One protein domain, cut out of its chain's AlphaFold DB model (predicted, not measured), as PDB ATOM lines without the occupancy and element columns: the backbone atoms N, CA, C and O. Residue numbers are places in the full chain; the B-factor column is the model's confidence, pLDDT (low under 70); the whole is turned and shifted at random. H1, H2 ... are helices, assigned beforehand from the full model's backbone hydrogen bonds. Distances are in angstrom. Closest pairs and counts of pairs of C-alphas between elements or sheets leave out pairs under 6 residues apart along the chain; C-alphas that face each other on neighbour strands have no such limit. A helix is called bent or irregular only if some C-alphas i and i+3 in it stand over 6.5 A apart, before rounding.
ATOM      1  N   ASN A 244     188.649 225.386 152.440       61.56
ATOM      2  CA  ASN A 244     189.542 225.666 151.310       61.56
ATOM      3  C   ASN A 244     188.841 225.689 149.932       61.56
ATOM      4  O   ASN A 244     189.463 226.107 148.956       61.56
ATOM      5  N   SER A 245     187.588 225.232 149.811       60.38
ATOM      6  CA  SER A 245     186.864 225.188 148.528       60.38
ATOM      7  C   SER A 245     186.302 226.557 148.134       60.38
ATOM      8  O   SER A 245     185.504 227.141 148.871       60.38
ATOM      9  N   SER A 246     186.668 227.054 146.948       53.16
ATOM     10  CA  SER A 246     186.315 228.415 146.516       53.16
ATOM     11  C   SER A 246     184.845 228.608 146.118       53.16
ATOM     12  O   SER A 246     184.400 229.756 146.070       53.16
ATOM     13  N   GLU A 247     184.091 227.546 145.811       56.88
ATOM     14  CA  GLU A 247     182.669 227.673 145.444       56.88
ATOM     15  C   GLU A 247     181.799 227.985 146.672       56.88
ATOM     16  O   GLU A 247     180.997 228.921 146.648       56.88
ATOM     17  N   ILE A 248     182.043 227.277 147.780       58.31
ATOM     18  CA  ILE A 248     181.286 227.395 149.038       58.31
ATOM     19  C   ILE A 248     181.492 228.766 149.712       58.31
ATOM     20  O   ILE A 248     180.643 229.199 150.486       58.31
ATOM     21  N   LEU A 249     182.535 229.526 149.340       55.75
ATOM     22  CA  LEU A 249     182.754 230.917 149.782       55.75
ATOM     23  C   LEU A 249     181.571 231.866 149.503       55.75
ATOM     24  O   LEU A 249     181.489 232.922 150.125       55.75
ATOM     25  N   LYS A 250     180.662 231.522 148.579       59.25
ATOM     26  CA  LYS A 250     179.425 232.289 148.348       59.25
ATOM     27  C   LYS A 250     178.385 232.008 149.431       59.25
ATOM     28  O   LYS A 250     177.895 232.945 150.058       59.25
ATOM     29  N   ASP A 251     178.134 230.730 149.708       61.66
ATOM     30  CA  ASP A 251     177.232 230.281 150.775       61.66
ATOM     31  C   ASP A 251     177.762 230.667 152.170       61.66
ATOM     32  O   ASP A 251     176.986 230.824 153.114       61.66
ATOM     33  N   LEU A 252     179.081 230.881 152.310       60.12
ATOM     34  CA  LEU A 252     179.699 231.329 153.560       60.12
ATOM     35  C   LEU A 252     179.144 232.655 154.098       60.12
ATOM     36  O   LEU A 252     179.184 232.832 155.310       60.12
ATOM     37  N   TYR A 253     178.620 233.569 153.274       64.56
ATOM     38  CA  TYR A 253     178.023 234.812 153.792       64.56
ATOM     39  C   TYR A 253     176.716 234.547 154.547       64.56
ATOM     40  O   TYR A 253     176.542 235.009 155.678       64.56
ATOM     41  N   ASP A 254     175.832 233.740 153.960       70.62
ATOM     42  CA  ASP A 254     174.594 233.318 154.613       70.62
ATOM     43  C   ASP A 254     174.897 232.430 155.828       70.62
ATOM     44  O   ASP A 254     174.247 232.568 156.866       70.62
ATOM     45  N   LEU A 255     175.906 231.555 155.741       73.50
ATOM     46  CA  LEU A 255     176.352 230.723 156.862       73.50
ATOM     47  C   LEU A 255     176.997 231.541 157.991       73.50
ATOM     48  O   LEU A 255     176.725 231.249 159.150       73.50
ATOM     49  N   GLU A 256     177.797 232.575 157.704       74.31
ATOM     50  CA  GLU A 256     178.421 233.425 158.732       74.31
ATOM     51  C   GLU A 256     177.353 234.175 159.546       74.31
ATOM     52  O   GLU A 256     177.414 234.175 160.778       74.31
ATOM     53  N   TYR A 257     176.317 234.716 158.893       78.06
ATOM     54  CA  TYR A 257     175.177 235.333 159.585       78.06
ATOM     55  C   TYR A 257     174.382 234.330 160.442       78.06
ATOM     56  O   TYR A 257     173.910 234.650 161.535       78.06
ATOM     57  N   GLN A 258     174.253 233.084 159.982       80.62
ATOM     58  CA  GLN A 258     173.545 232.035 160.719       80.62
ATOM     59  C   GLN A 258     174.354 231.519 161.915       80.62
ATOM     60  O   GLN A 258     173.795 231.341 162.995       80.62
ATOM     61  N   ILE A 259     175.671 231.375 161.762       81.56
ATOM     62  CA  ILE A 259     176.605 231.082 162.854       81.56
ATOM     63  C   ILE A 259     176.572 232.217 163.891       81.56
ATOM     64  O   ILE A 259     176.495 231.937 165.085       81.56
ATOM     65  N   GLU A 260     176.501 233.490 163.476       82.69
ATOM     66  CA  GLU A 260     176.268 234.610 164.404       82.69
ATOM     67  C   GLU A 260     174.952 234.504 165.173       82.69
ATOM     68  O   GLU A 260     174.904 234.892 166.341       82.69
ATOM     69  N   SER A 261     173.893 233.997 164.545       84.56
ATOM     70  CA  SER A 261     172.628 233.728 165.229       84.56
ATOM     71  C   SER A 261     172.781 232.608 166.266       84.56
ATOM     72  O   SER A 261     172.314 232.758 167.391       84.56
ATOM     73  N   PHE A 262     173.467 231.513 165.922       84.69
ATOM     74  CA  PHE A 262     173.685 230.371 166.819       84.69
ATOM     75  C   PHE A 262     174.614 230.693 168.008       84.69
ATOM     76  O   PHE A 262     174.411 230.178 169.103       84.69
ATOM     77  N   ILE A 263     175.591 231.591 167.843       83.88
ATOM     78  CA  ILE A 263     176.455 232.077 168.940       83.88
ATOM     79  C   ILE A 263     175.651 232.851 170.002       83.88
ATOM     80  O   ILE A 263     175.996 232.819 171.185       83.88
ATOM     81  N   LYS A 264     174.588 233.553 169.588       85.62
ATOM     82  CA  LYS A 264     173.761 234.421 170.448       85.62
ATOM     83  C   LYS A 264     172.605 233.672 171.131       85.62
ATOM     84  O   LYS A 264     172.046 234.182 172.097       85.62
ATOM     85  N   ASP A 265     172.255 232.478 170.654       83.31
ATOM     86  CA  ASP A 265     171.165 231.651 171.187       83.31
ATOM     87  C   ASP A 265     171.608 230.869 172.437       83.31
ATOM     88  O   ASP A 265     172.058 229.724 172.374       83.31
ATOM     89  N   GLU A 266     171.489 231.516 173.599       80.19
ATOM     90  CA  GLU A 266     171.819 230.920 174.902       80.19
ATOM     91  C   GLU A 266     170.824 229.852 175.384       80.19
ATOM     92  O   GLU A 266     171.105 229.179 176.376       80.19
ATOM     93  N   ILE A 267     169.667 229.719 174.725       81.25
ATOM     94  CA  ILE A 267     168.540 228.896 175.181       81.25
ATOM     95  C   ILE A 267     168.649 227.484 174.601       81.25
ATOM     96  O   ILE A 267     168.512 226.504 175.335       81.25
ATOM     97  N   ASN A 268     168.930 227.376 173.299       79.88
ATOM     98  CA  ASN A 268     168.998 226.090 172.606       79.88
ATOM     99  C   ASN A 268     170.403 225.467 172.605       79.88
ATOM    100  O   ASN A 268     170.519 224.245 172.507       79.88
ATOM    101  N   PHE A 269     171.471 226.268 172.725       84.75
ATOM    102  CA  PHE A 269     172.851 225.778 172.635       84.75
ATOM    103  C   PHE A 269     173.638 225.921 173.940       84.75
ATOM    104  O   PHE A 269     173.796 227.012 174.503       84.75
ATOM    105  N   SER A 270     174.240 224.808 174.373       88.25
ATOM    106  CA  SER A 270     175.168 224.812 175.502       88.25
ATOM    107  C   SER A 270     176.385 225.711 175.225       88.25
ATOM    108  O   SER A 270     176.775 225.902 174.065       88.25
ATOM    109  N   PRO A 271     177.057 226.232 176.273       89.12
ATOM    110  CA  PRO A 271     178.265 227.035 176.099       89.12
ATOM    111  C   PRO A 271     179.340 226.332 175.257       89.12
ATOM    112  O   PRO A 271     180.007 226.988 174.466       89.12
ATOM    113  N   ARG A 272     179.464 224.998 175.354       91.25
ATOM    114  CA  ARG A 272     180.387 224.188 174.540       91.25
ATOM    115  C   ARG A 272     180.141 224.387 173.041       91.25
ATOM    116  O   ARG A 272     181.076 224.706 172.313       91.25
ATOM    117  N   ILE A 273     178.895 224.233 172.595       90.00
ATOM    118  CA  ILE A 273     178.523 224.393 171.183       90.00
ATOM    119  C   ILE A 273     178.690 225.851 170.735       90.00
ATOM    120  O   ILE A 273     179.213 226.104 169.650       90.00
ATOM    121  N   ARG A 274     178.349 226.822 171.590       89.81
ATOM    122  CA  ARG A 274     178.542 228.250 171.283       89.81
ATOM    123  C   ARG A 274     180.018 228.641 171.152       89.81
ATOM    124  O   ARG A 274     180.346 229.419 170.258       89.81
ATOM    125  N   PHE A 275     180.919 228.053 171.944       90.88
ATOM    126  CA  PHE A 275     182.366 228.214 171.750       90.88
ATOM    127  C   PHE A 275     182.863 227.561 170.450       90.88
ATOM    128  O   PHE A 275     183.641 228.184 169.735       90.88
ATOM    129  N   MET A 276     182.354 226.385 170.065       88.19
ATOM    130  CA  MET A 276     182.700 225.772 168.770       88.19
ATOM    131  C   MET A 276     182.239 226.618 167.569       88.19
ATOM    132  O   MET A 276     182.948 226.706 166.564       88.19
ATOM    133  N   PHE A 277     181.086 227.288 167.674       89.06
ATOM    134  CA  PHE A 277     180.644 228.258 166.668       89.06
ATOM    135  C   PHE A 277     181.479 229.548 166.665       89.06
ATOM    136  O   PHE A 277     181.757 230.074 165.587       89.06
ATOM    137  N   LEU A 278     181.939 230.031 167.825       87.00
ATOM    138  CA  LEU A 278     182.897 231.142 167.906       87.00
ATOM    139  C   LEU A 278     184.226 230.794 167.219       87.00
ATOM    140  O   LEU A 278     184.679 231.571 166.382       87.00
ATOM    141  N   ASP A 279     184.801 229.616 167.487       87.44
ATOM    142  CA  ASP A 279     186.039 229.144 166.846       87.44
ATOM    143  C   ASP A 279     185.912 229.104 165.311       87.44
ATOM    144  O   ASP A 279     186.817 229.526 164.589       87.44
ATOM    145  N   LEU A 280     184.763 228.646 164.796       83.88
ATOM    146  CA  LEU A 280     184.449 228.684 163.364       83.88
ATOM    147  C   LEU A 280     184.339 230.096 162.825       83.88
ATOM    148  O   LEU A 280     184.912 230.381 161.776       83.88
ATOM    149  N   GLN A 281     183.614 230.979 163.510       83.69
ATOM    150  CA  GLN A 281     183.481 232.351 163.045       83.69
ATOM    151  C   GLN A 281     184.850 233.036 162.978       83.69
ATOM    152  O   GLN A 281     185.139 233.772 162.038       83.69
ATOM    153  N   ASP A 282     185.729 232.723 163.927       84.06
ATOM    154  CA  ASP A 282     187.098 233.213 163.961       84.06
ATOM    155  C   ASP A 282     187.977 232.596 162.852       84.06
ATOM    156  O   ASP A 282     188.972 233.203 162.463       84.06
ATOM    157  N   ILE A 283     187.644 231.418 162.309       79.38
ATOM    158  CA  ILE A 283     188.265 230.847 161.094       79.38
ATOM    159  C   ILE A 283     187.721 231.543 159.836       79.38
ATOM    160  O   ILE A 283     188.505 232.030 159.020       79.38
ATOM    161  N   LEU A 284     186.397 231.661 159.704       76.75
ATOM    162  CA  LEU A 284     185.721 232.305 158.570       76.75
ATOM    163  C   LEU A 284     186.178 233.764 158.404       76.75
ATOM    164  O   LEU A 284     186.619 234.165 157.326       76.75
ATOM    165  N   LYS A 285     186.227 234.530 159.501       77.62
ATOM    166  CA  LYS A 285     186.744 235.908 159.526       77.62
ATOM    167  C   LYS A 285     188.222 236.009 159.145       77.62
ATOM    168  O   LYS A 285     188.622 237.028 158.578       77.62
ATOM    169  N   LYS A 286     189.047 234.987 159.409       75.81
ATOM    170  CA  LYS A 286     190.463 234.947 158.982       75.81
ATOM    171  C   LYS A 286     190.621 234.650 157.488       75.81
ATOM    172  O   LYS A 286     191.594 235.123 156.912       75.81
ATOM    173  N   LEU A 287     189.677 233.931 156.877       69.00
ATOM    174  CA  LEU A 287     189.642 233.648 155.436       69.00
ATOM    175  C   LEU A 287     189.074 234.836 154.641       69.00
ATOM    176  O   LEU A 287     189.671 235.262 153.654       69.00
ATOM    177  N   ASN A 288     187.983 235.438 155.126       65.94
ATOM    178  CA  ASN A 288     187.384 236.653 154.557       65.94
ATOM    179  C   ASN A 288     188.287 237.894 154.746       65.94
ATOM    180  O   ASN A 288     188.241 238.847 153.962       65.94
ATOM    181  N   SER A 289     189.164 237.888 155.758       63.72
ATOM    182  CA  SER A 289     190.235 238.877 155.892       63.72
ATOM    183  C   SER A 289     191.296 238.684 154.810       63.72
ATOM    184  O   SER A 289     192.062 237.722 154.850       63.72
ATOM    185  N   LYS A 290     191.446 239.672 153.913       51.38
ATOM    186  CA  LYS A 290     192.635 239.781 153.043       51.38
ATOM    187  C   LYS A 290     193.905 239.570 153.882       51.38
ATOM    188  O   LYS A 290     193.986 240.154 154.971       51.38
TER     189      LYS A 290
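AT A GLANCE: This is residues 244 to 290 of the 490 residues of the protein "MIF4G domain-containing protein" of marine metagenome (UniProt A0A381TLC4). Two helices lie side by side as a helical hairpin: H1 runs one way, residues 265 to 270 turn the backbone round, and H2 runs back beside H1. Before H1, residues 244 to 250 form a stretch with no named element at the end of the hairpin away from the turn. The printed part has 47 residues, with two named helices in the order H1, H2 and no named strand, and its class is all helix. It is only just compact, close to loose, with a radius of gyration of the C-alphas of 11.4 A, and its outline is a rod of 33 by 16 by 15 A.

HOW THE PARTS SIT: H1, residues 251 to 264, and H2, residues 271 to 288, touch, with 13 pairs of C-alphas within 8 A. Their closest C-alphas are those of Ile 263 and Arg 274, 4.9 A apart. They run opposite ways at a shallow tilt of 33 degrees, only just short of steep. Their centres are 9.7 A apart. Of the O i to N i+4 pairs, 9 of 10 in H1 and 13 of 14 in H2 are within hydrogen-bond range.

IN THESE COORDINATES: The printed part begins at Asn 244, with its C-alpha at (189.542, 225.666, 151.310). H1 measures 20.4 A from C-alpha 251 at (177.232, 230.281, 150.775) to C-alpha 264. H2 measures 25.3 A from C-alpha 271 to C-alpha 288 at (187.384, 236.653, 154.557). Neither helix is bent.

THE WHOLE: The two C-alphas farthest apart are those of Ile 267 and Lys 290, at 34.5 A, while those of Asn 244 and Lys 290 are 14.6 A apart. The link from H1 to H2 has 6 residues and is short. The printed part has no cut. The mean pLDDT of the printed part is 76.2, and residues 244 to 253 and 287 to 290 are under 70.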